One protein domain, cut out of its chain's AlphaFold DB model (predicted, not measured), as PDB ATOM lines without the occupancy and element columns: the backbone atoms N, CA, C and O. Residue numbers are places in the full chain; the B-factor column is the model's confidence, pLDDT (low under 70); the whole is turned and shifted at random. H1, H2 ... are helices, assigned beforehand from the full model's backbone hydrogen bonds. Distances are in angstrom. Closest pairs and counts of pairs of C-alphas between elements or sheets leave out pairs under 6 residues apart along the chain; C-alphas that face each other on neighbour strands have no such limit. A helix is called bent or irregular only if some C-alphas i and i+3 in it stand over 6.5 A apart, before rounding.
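Overview. This is residues 184 to 268 of the 304 residues of an uncharacterized protein of Aspergillus flavus (strain ATCC 200026 / FGSC A1120 / IAM 13836 / NRRL 3357 / JCM 12722 / SRRC 167) (UniProt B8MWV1). Two long helices, H1 and H5, make a lopsided V: the last part of H1 packs on the first part of H5, and their other ends spread apart and stick out freely. At the closed end sits a small head of the short helices H2, H3 and H4 with their links, H2 packing on H5. The printed part has 85 residues with five named helices, H1 to H5 in chain order, and no named strand; the class is all helix. It is only just compact, close to loose, with a radius of gyration of the C-alphas of 14.3 A, and its elongated outline spans 44 by 25 by 22 A.

Arrangement. The longest helix, H1, residues 185 to 207, touches H5, residues 249 to 268, with residues 199 to 207 alone, against residues 250 to 258 of H5. Their closest C-alphas, those of Ala 207 and Leu 251, are 5.2 A apart. The two run opposite ways at a steep tilt of 42 degrees. H2, residues 215 to 224, touches residues 253 to 257 of H5, the closest C-alphas being those of Gly 224 and Leu 257 at 6.8 A. These two run the same way at a shallow tilt of 32 degrees. H3, residues 234 to 240, only just touches H2, with 3 pairs of C-alphas within 8 A; the closest, of Lys 218 and Trp 234, are 6.6 A apart, and the tilt is about perpendicular at 76 degrees. H4, residues 243 to 246, is close to H3 but not clearly touching, with the C-alphas of Val 238 and Ser 246 closest at 5.4 A. H4 and H5 meet only through their link. H1 is apart from H2, H3 and H4. The packing of the helices that touch is mostly crossed, only just, with 1 of 3 pairs at a shallow tilt. In H1, H2 and H3 every O i to N i+4 pair is within hydrogen-bond range, in H5 15 of 16 are, and H4 is too short for such a pair.

Along the chain. H1 starts at C-alpha 185, (115.156, 47.875, -12.902), and is 31.7 A long from first to last C-alpha. H5 measures 26.4 A and ends at C-alpha 268, (112.259, 37.422, 3.181). H5 is neither bent nor irregular, but only just: C-alphas 265 and 268 are 6.2 A apart. H2 measures 14.1 A from C-alpha 215, (103.023, 8.336, -4.760), H3 10.2 A and H4 5.1 A.

Size, cuts and confidence. The C-alphas of Asp 184 and Asp 215, the two farthest apart, are 44.7 A from each other. Residues 184 to 195, of which 185 to 195 belong to H1, and residues 262 to 268 of H5 stand free; the body without them spans 29 by 24 by 22 A. The printed part has no cut. The links from H3 to H4 and from H4 to H5 are tight, those from H1 to H2 and from H2 to H3 short, and no link is long. The mean pLDDT of the printed part is 82.4, and residues 207 to 212 are under 70.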
ATOM      1  N   ASP A 184     119.765  48.999 -11.812       85.69
ATOM      2  CA  ASP A 184     118.557  49.549 -12.409       85.69
ATOM      3  C   ASP A 184     117.529  48.432 -12.643       85.69
ATOM      4  O   ASP A 184     117.857  47.239 -12.670       85.69
ATOM      5  N   ASP A 185     116.262  48.824 -12.772       80.44
ATOM      6  CA  ASP A 185     115.156  47.875 -12.902       80.44
ATOM      7  C   ASP A 185     115.365  46.927 -14.097       80.44
ATOM      8  O   ASP A 185     115.086  45.732 -13.994       80.44
ATOM      9  N   GLU A 186     115.932  47.415 -15.203       84.44
ATOM     10  CA  GLU A 186     116.203  46.618 -16.405       84.44
ATOM     11  C   GLU A 186     117.256  45.533 -16.159       84.44
ATOM     12  O   GLU A 186     117.108  44.386 -16.595       84.44
ATOM     13  N   ASP A 187     118.320  45.854 -15.435       84.38
ATOM     14  CA  ASP A 187     119.359  44.900 -15.075       84.38
ATOM     15  C   ASP A 187     118.874  43.891 -14.031       84.38
ATOM     16  O   ASP A 187     119.245  42.712 -14.103       84.38
ATOM     17  N   ILE A 188     117.998  44.306 -13.109       79.12
ATOM     18  CA  ILE A 188     117.282  43.380 -12.220       79.12
ATOM     19  C   ILE A 188     116.435  42.421 -13.060       79.12
ATOM     20  O   ILE A 188     116.533  41.203 -12.883       79.12
ATOM     21  N   HIS A 189     115.661  42.940 -14.017       79.12
ATOM     22  CA  HIS A 189     114.833  42.132 -14.908       79.12
ATOM     23  C   HIS A 189     115.659  41.122 -15.710       79.12
ATOM     24  O   HIS A 189     115.320  39.936 -15.713       79.12
ATOM     25  N   LYS A 190     116.781  41.534 -16.315       84.00
ATOM     26  CA  LYS A 190     117.684  40.621 -17.042       84.00
ATOM     27  C   LYS A 190     118.234  39.518 -16.141       84.00
ATOM     28  O   LYS A 190     118.283  38.359 -16.547       84.00
ATOM     29  N   LYS A 191     118.650  39.847 -14.915       80.62
ATOM     30  CA  LYS A 191     119.198  38.852 -13.977       80.62
ATOM     31  C   LYS A 191     118.138  37.857 -13.520       80.62
ATOM     32  O   LYS A 191     118.410  36.657 -13.498       80.62
ATOM     33  N   LEU A 192     116.940  38.335 -13.192       79.88
ATOM     34  CA  LEU A 192     115.814  37.469 -12.838       79.88
ATOM     35  C   LEU A 192     115.410  36.574 -14.013       79.88
ATOM     36  O   LEU A 192     115.135  35.395 -13.804       79.88
ATOM     37  N   HIS A 193     115.458  37.097 -15.239       81.81
ATOM     38  CA  HIS A 193     115.207  36.314 -16.443       81.81
ATOM     39  C   HIS A 193     116.203  35.154 -16.594       81.81
ATOM     40  O   HIS A 193     115.785  34.017 -16.780       81.81
ATOM     41  N   VAL A 194     117.504  35.399 -16.398       85.88
ATOM     42  CA  VAL A 194     118.530  34.336 -16.433       85.88
ATOM     43  C   VAL A 194     118.291  33.270 -15.359       85.88
ATOM     44  O   VAL A 194     118.486  32.080 -15.609       85.88
ATOM     45  N   ILE A 195     117.878  33.668 -14.151       80.88
ATOM     46  CA  ILE A 195     117.535  32.713 -13.083       80.88
ATOM     47  C   ILE A 195     116.337  31.860 -13.506       80.88
ATOM     48  O   ILE A 195     116.362  30.644 -13.330       80.88
ATOM     49  N   GLN A 196     115.315  32.483 -14.091       81.50
ATOM     50  CA  GLN A 196     114.129  31.789 -14.580       81.50
ATOM     51  C   GLN A 196     114.464  30.791 -15.699       81.50
ATOM     52  O   GLN A 196     113.996  29.656 -15.637       81.50
ATOM     53  N   GLU A 197     115.279  31.174 -16.685       84.62
ATOM     54  CA  GLU A 197     115.702  30.273 -17.768       84.62
ATOM     55  C   GLU A 197     116.436  29.047 -17.217       84.62
ATOM     56  O   GLU A 197     116.079  27.913 -17.532       84.62
ATOM     57  N   ARG A 198     117.396  29.259 -16.308       84.56
ATOM     58  CA  ARG A 198     118.132  28.161 -15.661       84.56
ATOM     59  C   ARG A 198     117.231  27.264 -14.827       84.56
ATOM     60  O   ARG A 198     117.399  26.048 -14.833       84.56
ATOM     61  N   LEU A 199     116.278  27.855 -14.106       82.44
ATOM     62  CA  LEU A 199     115.295  27.094 -13.348       82.44
ATOM     63  C   LEU A 199     114.441  26.240 -14.283       82.44
ATOM     64  O   LEU A 199     114.153  25.089 -13.965       82.44
ATOM     65  N   GLN A 200     114.046  26.773 -15.435       82.31
ATOM     66  CA  GLN A 200     113.268  26.036 -16.416       82.31
ATOM     67  C   GLN A 200     114.071  24.876 -17.013       82.31
ATOM     68  O   GLN A 200     113.550  23.765 -17.064       82.31
ATOM     69  N   GLU A 201     115.320  25.109 -17.418       85.25
ATOM     70  CA  GLU A 201     116.219  24.057 -17.913       85.25
ATOM     71  C   GLU A 201     116.370  22.933 -16.884       85.25
ATOM     72  O   GLU A 201     116.096  21.772 -17.193       85.25
ATOM     73  N   TRP A 202     116.683  23.290 -15.636       84.69
ATOM     74  CA  TRP A 202     116.770  22.342 -14.527       84.69
ATOM     75  C   TRP A 202     115.446  21.597 -14.310       84.69
ATOM     76  O   TRP A 202     115.421  20.377 -14.178       84.69
ATOM     77  N   SER A 203     114.316  22.303 -14.337       82.06
ATOM     78  CA  SER A 203     113.002  21.692 -14.101       82.06
ATOM     79  C   SER A 203     112.596  20.738 -15.227       82.06
ATOM     80  O   SER A 203     111.899  19.765 -14.960       82.06
ATOM     81  N   VAL A 204     113.017  20.971 -16.475       81.31
ATOM     82  CA  VAL A 204     112.771  20.040 -17.593       81.31
ATOM     83  C   VAL A 204     113.550  18.741 -17.400       81.31
ATOM     84  O   VAL A 204     112.998  17.662 -17.635       81.31
ATOM     85  N   GLU A 205     114.798  18.827 -16.932       78.44
ATOM     86  CA  GLU A 205     115.575  17.644 -16.555       78.44
ATOM     87  C   GLU A 205     114.845  16.851 -15.463       78.44
ATOM     88  O   GLU A 205     114.645  15.647 -15.613       78.44
ATOM     89  N   TRP A 206     114.331  17.530 -14.433       71.88
ATOM     90  CA  TRP A 206     113.586  16.898 -13.339       71.88
ATOM     91  C   TRP A 206     112.201  16.372 -13.723       71.88
ATOM     92  O   TRP A 206     111.816  15.293 -13.281       71.88
ATOM     93  N   ALA A 207     111.449  17.070 -14.572       69.00
ATOM     94  CA  ALA A 207     110.119  16.640 -15.002       69.00
ATOM     95  C   ALA A 207     110.174  15.329 -15.799       69.00
ATOM     96  O   ALA A 207     109.255  14.515 -15.728       69.00
ATOM     97  N   SER A 208     111.283  15.062 -16.498       66.88
ATOM     98  CA  SER A 208     111.493  13.778 -17.173       66.88
ATOM     99  C   SER A 208     111.590  12.581 -16.208       66.88
ATOM    100  O   SER A 208     111.326  11.447 -16.619       66.88
ATOM    101  N   LEU A 209     111.882  12.829 -14.923       61.72
ATOM    102  CA  LEU A 209     111.889  11.826 -13.854       61.72
ATOM    103  C   LEU A 209     110.508  11.592 -13.223       61.72
ATOM    104  O   LEU A 209     110.367  10.637 -12.466       61.72
ATOM    105  N   GLU A 210     109.470  12.379 -13.544       64.38
ATOM    106  CA  GLU A 210     108.135  12.227 -12.933       64.38
ATOM    107  C   GLU A 210     107.565  10.817 -13.109       64.38
ATOM    108  O   GLU A 210     106.986  10.256 -12.182       64.38
ATOM    109  N   LYS A 211     107.785  10.194 -14.273       67.00
ATOM    110  CA  LYS A 211     107.328   8.819 -14.543       67.00
ATOM    111  C   LYS A 211     107.922   7.780 -13.583       67.00
ATOM    112  O   LYS A 211     107.511   6.624 -13.623       67.00
ATOM    113  N   GLN A 212     108.898   8.174 -12.770       68.69
ATOM    114  CA  GLN A 212     109.565   7.354 -11.768       68.69
ATOM    115  C   GLN A 212     109.213   7.760 -10.330       68.69
ATOM    116  O   GLN A 212     109.666   7.086  -9.409       68.69
ATOM    117  N   LEU A 213     108.422   8.821 -10.122       76.75
ATOM    118  CA  LEU A 213     108.038   9.258  -8.783       76.75
ATOM    119  C   LEU A 213     106.993   8.311  -8.195       76.75
ATOM    120  O   LEU A 213     105.916   8.101  -8.764       76.75
ATOM    121  N   SER A 214     107.317   7.784  -7.022       86.25
ATOM    122  CA  SER A 214     106.366   7.103  -6.147       86.25
ATOM    123  C   SER A 214     105.272   8.064  -5.672       86.25
ATOM    124  O   SER A 214     105.450   9.287  -5.650       86.25
ATOM    125  N   ASP A 215     104.127   7.520  -5.267       87.25
ATOM    126  CA  ASP A 215     103.023   8.336  -4.760       87.25
ATOM    127  C   ASP A 215     103.420   9.071  -3.467       87.25
ATOM    128  O   ASP A 215     103.026  10.222  -3.257       87.25
ATOM    129  N   GLU A 216     104.306   8.488  -2.651       87.69
ATOM    130  CA  GLU A 216     104.885   9.158  -1.485       87.69
ATOM    131  C   GLU A 216     105.715  10.395  -1.862       87.69
ATOM    132  O   GLU A 216     105.681  11.408  -1.157       87.69
ATOM    133  N   GLU A 217     106.477  10.343  -2.955       86.56
ATOM    134  CA  GLU A 217     107.271  11.486  -3.424       86.56
ATOM    135  C   GLU A 217     106.388  12.592  -3.997       86.56
ATOM    136  O   GLU A 217     106.606  13.765  -3.685       86.56
ATOM    137  N   LYS A 218     105.348  12.233  -4.756       87.44
ATOM    138  CA  LYS A 218     104.335  13.190  -5.228       87.44
ATOM    139  C   LYS A 218     103.687  13.925  -4.058       87.44
ATOM    140  O   LYS A 218     103.570  15.151  -4.082       87.44
ATOM    141  N   GLN A 219     103.348  13.196  -2.996       88.94
ATOM    142  CA  GLN A 219     102.765  13.797  -1.801       88.94
ATOM    143  C   GLN A 219     103.760  14.703  -1.066       88.94
ATOM    144  O   GLN A 219     103.383  15.776  -0.593       88.94
ATOM    145  N   LYS A 220     105.047  14.335  -1.015       88.38
ATOM    146  CA  LYS A 220     106.103  15.208  -0.472       88.38
ATOM    147  C   LYS A 220     106.256  16.503  -1.269       88.38
ATOM    148  O   LYS A 220     106.484  17.540  -0.651       88.38
ATOM    149  N   LEU A 221     106.113  16.476  -2.597       87.88
ATOM    150  CA  LEU A 221     106.158  17.694  -3.419       87.88
ATOM    151  C   LEU A 221     105.015  18.649  -3.056       87.88
ATOM    152  O   LEU A 221     105.245  19.844  -2.863       87.88
ATOM    153  N   ILE A 222     103.797  18.121  -2.906       88.88
ATOM    154  CA  ILE A 222     102.629  18.920  -2.513       88.88
ATOM    155  C   ILE A 222     102.790  19.461  -1.090       88.88
ATOM    156  O   ILE A 222     102.591  20.656  -0.866       88.88
ATOM    157  N   ALA A 223     103.233  18.623  -0.148       89.94
ATOM    158  CA  ALA A 223     103.530  19.043   1.220       89.94
ATOM    159  C   ALA A 223     104.634  20.115   1.268       89.94
ATOM    160  O   ALA A 223     104.539  21.083   2.018       89.94
ATOM    161  N   GLY A 224     105.653  20.017   0.409       88.12
ATOM    162  CA  GLY A 224     106.693  21.037   0.272       88.12
ATOM    163  C   GLY A 224     106.141  22.403  -0.147       88.12
ATOM    164  O   GLY A 224     106.703  23.437   0.217       88.12
ATOM    165  N   LEU A 225     104.994  22.442  -0.826       88.81
ATOM    166  CA  LEU A 225     104.274  23.661  -1.204       88.81
ATOM    167  C   LEU A 225     103.211  24.081  -0.184       88.81
ATOM    168  O   LEU A 225     102.338  24.893  -0.509       88.81
ATOM    169  N   GLU A 226     103.295  23.594   1.056       87.12
ATOM    170  CA  GLU A 226     102.330  23.926   2.101       87.12
ATOM    171  C   GLU A 226     102.134  25.443   2.232       87.12
ATOM    172  O   GLU A 226     103.081  26.246   2.269       87.12
ATOM    173  N   GLY A 227     100.854  25.822   2.243       85.06
ATOM    174  CA  GLY A 227     100.375  27.193   2.314       85.06
ATOM    175  C   GLY A 227     100.467  27.992   1.005       85.06
ATOM    176  O   GLY A 227     100.020  29.141   1.002       85.06
ATOM    177  N   TYR A 228     101.032  27.430  -0.065       81.75
ATOM    178  CA  TYR A 228     101.001  27.989  -1.424       81.75
ATOM    179  C   TYR A 228     100.098  27.157  -2.340       81.75
ATOM    180  O   TYR A 228      99.335  27.721  -3.121       81.75
ATOM    181  N   CYS A 229     100.127  25.828  -2.201       83.94
ATOM    182  CA  CYS A 229      99.147  24.936  -2.810       83.94
ATOM    183  C   CYS A 229      98.002  24.671  -1.819       83.94
ATOM    184  O   CYS A 229      98.238  24.231  -0.697       83.94
ATOM    185  N   LEU A 230      96.758  24.951  -2.224       82.81
ATOM    186  CA  LEU A 230      95.561  24.668  -1.413       82.81
ATOM    187  C   LEU A 230      95.115  23.204  -1.490       82.81
ATOM    188  O   LEU A 230      94.246  22.781  -0.732       82.81
ATOM    189  N   GLN A 231      95.640  22.455  -2.454       80.31
ATOM    190  CA  GLN A 231      95.220  21.088  -2.714       80.31
ATOM    191  C   GLN A 231      96.114  20.133  -1.935       80.31
ATOM    192  O   GLN A 231      97.329  20.303  -1.937       80.31
ATOM    193  N   ALA A 232      95.497  19.165  -1.260       79.00
ATOM    194  CA  ALA A 232      96.209  18.234  -0.393       79.00
ATOM    195  C   ALA A 232      96.799  17.047  -1.161       79.00
ATOM    196  O   ALA A 232      97.846  16.552  -0.766       79.00
ATOM    197  N   ASP A 233      96.162  16.632  -2.261       86.44
ATOM    198  CA  ASP A 233      96.452  15.359  -2.923       86.44
ATOM    199  C   ASP A 233      96.697  15.536  -4.423       86.44
ATOM    200  O   ASP A 233      96.055  16.360  -5.087       86.44
ATOM    201  N   TRP A 234      97.610  14.725  -4.957       85.69
ATOM    202  CA  TRP A 234      98.034  14.774  -6.356       85.69
ATOM    203  C   TRP A 234      96.889  14.509  -7.331       85.69
ATOM    204  O   TRP A 234      96.698  15.264  -8.283       85.69
ATOM    205  N   ASP A 235      96.076  13.490  -7.064       86.81
ATOM    206  CA  ASP A 235      94.981  13.111  -7.958       86.81
ATOM    207  C   ASP A 235      93.908  14.202  -8.033       86.81
ATOM    208  O   ASP A 235      93.456  14.550  -9.122       86.81
ATOM    209  N   SER A 236      93.583  14.846  -6.901       88.19
ATOM    210  CA  SER A 236      92.667  15.996  -6.909       88.19
ATOM    211  C   SER A 236      93.214  17.163  -7.735       88.19
ATOM    212  O   SER A 236      92.412  17.945  -8.259       88.19
ATOM    213  N   LEU A 237      94.538  17.322  -7.799       85.12
ATOM    214  CA  LEU A 237      95.197  18.366  -8.577       85.12
ATOM    215  C   LEU A 237      95.143  18.058 -10.065       85.12
ATOM    216  O   LEU A 237      94.783  18.937 -10.847       85.12
ATOM    217  N   VAL A 238      95.397  16.808 -10.442       86.62
ATOM    218  CA  VAL A 238      95.274  16.341 -11.825       86.62
ATOM    219  C   VAL A 238      93.829  16.448 -12.325       86.62
ATOM    220  O   VAL A 238      93.619  16.973 -13.413       86.62
ATOM    221  N   GLU A 239      92.826  16.047 -11.536       88.81
ATOM    222  CA  GLU A 239      91.407  16.097 -11.942       88.81
ATOM    223  C   GLU A 239      90.890  17.514 -12.222       88.81
ATOM    224  O   GLU A 239      90.016  17.716 -13.067       88.81
ATOM    225  N   LYS A 240      91.405  18.511 -11.498       86.06
ATOM    226  CA  LYS A 240      90.991  19.914 -11.653       86.06
ATOM    227  C   LYS A 240      91.701  20.621 -12.798       86.06
ATOM    228  O   LYS A 240      91.272  21.709 -13.192       86.06
ATOM    229  N   LEU A 241      92.796  20.055 -13.292       83.00
ATOM    230  CA  LEU A 241      93.589  20.654 -14.349       83.00
ATOM    231  C   LEU A 241      93.142  20.131 -15.719       83.00
ATOM    232  O   LEU A 241      92.870  18.944 -15.885       83.00
ATOM    233  N   PRO A 242      93.095  21.001 -16.741       86.19
ATOM    234  CA  PRO A 242      93.012  20.561 -18.126       86.19
ATOM    235  C   PRO A 242      94.125  19.557 -18.450       86.19
ATOM    236  O   PRO A 242      95.258  19.721 -17.991       86.19
ATOM    237  N   SER A 243      93.834  18.557 -19.286       81.56
ATOM    238  CA  SER A 243      94.765  17.457 -19.592       81.56
ATOM    239  C   SER A 243      96.116  17.931 -20.147       81.56
ATOM    240  O   SER A 243      97.158  17.356 -19.859       81.56
ATOM    241  N   ASN A 244      96.123  19.029 -20.904       78.12
ATOM    242  CA  ASN A 244      97.346  19.636 -21.434       78.12
ATOM    243  C   ASN A 244      98.219  20.304 -20.355       78.12
ATOM    244  O   ASN A 244      99.387  20.584 -20.605       78.12
ATOM    245  N   ILE A 245      97.656  20.603 -19.183       80.44
ATOM    246  CA  ILE A 245      98.363  21.208 -18.047       80.44
ATOM    247  C   ILE A 245      98.769  20.133 -17.039       80.44
ATOM    248  O   ILE A 245      99.836  20.248 -16.443       80.44
ATOM    249  N   SER A 246      97.975  19.070 -16.875       82.12
ATOM    250  CA  SER A 246      98.343  17.956 -15.991       82.12
ATOM    251  C   SER A 246      99.649  17.281 -16.418       82.12
ATOM    252  O   SER A 246     100.434  16.899 -15.563       82.12
ATOM    253  N   GLU A 247      99.936  17.212 -17.723       81.06
ATOM    254  CA  GLU A 247     101.225  16.715 -18.244       81.06
ATOM    255  C   GLU A 247     102.420  17.609 -17.869       81.06
ATOM    256  O   GLU A 247     103.566  17.165 -17.859       81.06
ATOM    257  N   LEU A 248     102.166  18.880 -17.558       80.94
ATOM    258  CA  LEU A 248     103.177  19.856 -17.148       80.94
ATOM    259  C   LEU A 248     103.249  20.002 -15.627       80.94
ATOM    260  O   LEU A 248     104.060  20.777 -15.120       80.94
ATOM    261  N   LEU A 249     102.409  19.285 -14.885       83.50
ATOM    262  CA  LEU A 249     102.271  19.452 -13.447       83.50
ATOM    263  C   LEU A 249     103.594  19.318 -12.670       83.50
ATOM    264  O   LEU A 249     103.869  20.183 -11.841       83.50
ATOM    265  N   PRO A 250     104.478  18.346 -12.947       81.62
ATOM    266  CA  PRO A 250     105.752  18.225 -12.228       81.62
ATOM    267  C   PRO A 250     106.694  19.379 -12.513       81.62
ATOM    268  O   PRO A 250     107.400  19.848 -11.621       81.62
ATOM    269  N   LEU A 251     106.698  19.851 -13.762       81.62
ATOM    270  CA  LEU A 251     107.465  21.021 -14.160       81.62
ATOM    271  C   LEU A 251     106.990  22.239 -13.359       81.62
ATOM    272  O   LEU A 251     107.797  22.970 -12.798       81.62
ATOM    273  N   ILE A 252     105.675  22.420 -13.246       83.75
ATOM    274  CA  ILE A 252     105.080  23.531 -12.500       83.75
ATOM    275  C   ILE A 252     105.401  23.420 -11.002       83.75
ATOM    276  O   ILE A 252     105.787  24.410 -10.380       83.75
ATOM    277  N   LEU A 253     105.276  22.229 -10.413       86.19
ATOM    278  CA  LEU A 253     105.513  22.016  -8.982       86.19
ATOM    279  C   LEU A 253     106.992  22.172  -8.607       86.19
ATOM    280  O   LEU A 253     107.296  22.790  -7.589       86.19
ATOM    281  N   SER A 254     107.913  21.671  -9.432       84.38
ATOM    282  CA  SER A 254     109.357  21.858  -9.221       84.38
ATOM    283  C   SER A 254     109.752  23.334  -9.297       84.38
ATOM    284  O   SER A 254     110.424  23.833  -8.392       84.38
ATOM    285  N   GLN A 255     109.252  24.066 -10.296       85.56
ATOM    286  CA  GLN A 255     109.446  25.516 -10.382       85.56
ATOM    287  C   GLN A 255     108.864  26.243  -9.164       85.56
ATOM    288  O   GLN A 255     109.510  27.134  -8.611       85.56
ATOM    289  N   ALA A 256     107.669  25.852  -8.711       87.44
ATOM    290  CA  ALA A 256     107.032  26.440  -7.538       87.44
ATOM    291  C   ALA A 256     107.838  26.204  -6.251       87.44
ATOM    292  O   ALA A 256     107.937  27.112  -5.426       87.44
ATOM    293  N   LEU A 257     108.429  25.016  -6.079       87.25
ATOM    294  CA  LEU A 257     109.240  24.680  -4.906       87.25
ATOM    295  C   LEU A 257     110.504  25.531  -4.840       87.25
ATOM    296  O   LEU A 257     110.781  26.128  -3.802       87.25
ATOM    297  N   VAL A 258     111.230  25.647  -5.953       85.12
ATOM    298  CA  VAL A 258     112.437  26.485  -5.999       85.12
ATOM    299  C   VAL A 258     112.083  27.958  -5.825       85.12
ATOM    300  O   VAL A 258     112.778  28.679  -5.113       85.12
ATOM    301  N   ALA A 259     110.978  28.415  -6.420       85.19
ATOM    302  CA  ALA A 259     110.503  29.775  -6.209       85.19
ATOM    303  C   ALA A 259     110.165  30.027  -4.731       85.19
ATOM    304  O   ALA A 259     110.591  31.043  -4.182       85.19
ATOM    305  N   LYS A 260     109.440  29.112  -4.072       87.00
ATOM    306  CA  LYS A 260     109.133  29.199  -2.637       87.00
ATOM    307  C   LYS A 260     110.416  29.318  -1.814       87.00
ATOM    308  O   LYS A 260     110.511  30.241  -1.010       87.00
ATOM    309  N   ASP A 261     111.385  28.441  -2.055       84.38
ATOM    310  CA  ASP A 261     112.670  28.435  -1.350       84.38
ATOM    311  C   ASP A 261     113.434  29.757  -1.545       84.38
ATOM    312  O   ASP A 261     113.834  30.402  -0.579       84.38
ATOM    313  N   LEU A 262     113.527  30.242  -2.787       82.56
ATOM    314  CA  LEU A 262     114.193  31.504  -3.102       82.56
ATOM    315  C   LEU A 262     113.507  32.702  -2.436       82.56
ATOM    316  O   LEU A 262     114.175  33.585  -1.900       82.56
ATOM    317  N   PHE A 263     112.175  32.746  -2.431       82.12
ATOM    318  CA  PHE A 263     111.450  33.822  -1.758       82.12
ATOM    319  C   PHE A 263     111.665  33.801  -0.245       82.12
ATOM    320  O   PHE A 263     111.940  34.853   0.328       82.12
ATOM    321  N   GLN A 264     111.554  32.636   0.389       82.88
ATOM    322  CA  GLN A 264     111.688  32.519   1.841       82.88
ATOM    323  C   GLN A 264     113.125  32.790   2.301       82.88
ATOM    324  O   GLN A 264     113.331  33.525   3.262       82.88
ATOM    325  N   ASN A 265     114.115  32.277   1.574       76.81
ATOM    326  CA  ASN A 265     115.501  32.306   2.039       76.81
ATOM    327  C   ASN A 265     116.289  33.514   1.529       76.81
ATOM    328  O   ASN A 265     117.200  33.964   2.206       76.81
ATOM    329  N   VAL A 266     115.976  34.044   0.341       76.69
ATOM    330  CA  VAL A 266     116.755  35.143  -0.263       76.69
ATOM    331  C   VAL A 266     116.036  36.481  -0.138       76.69
ATOM    332  O   VAL A 266     116.683  37.516   0.017       76.69
ATOM    333  N   ILE A 267     114.703  36.487  -0.231       79.12
ATOM    334  CA  ILE A 267     113.923  37.731  -0.282       79.12
ATOM    335  C   ILE A 267     113.341  38.107   1.083       79.12
ATOM    336  O   ILE A 267     113.339  39.290   1.424       79.12
ATOM    337  N   GLU A 268     112.807  37.149   1.844       80.62
ATOM    338  CA  GLU A 268     112.259  37.422   3.181       80.62
ATOM    339  C   GLU A 268     113.360  37.621   4.227       80.62
ATOM    340  O   GLU A 268     113.220  38.510   5.069       80.62
TER     341      GLU A 268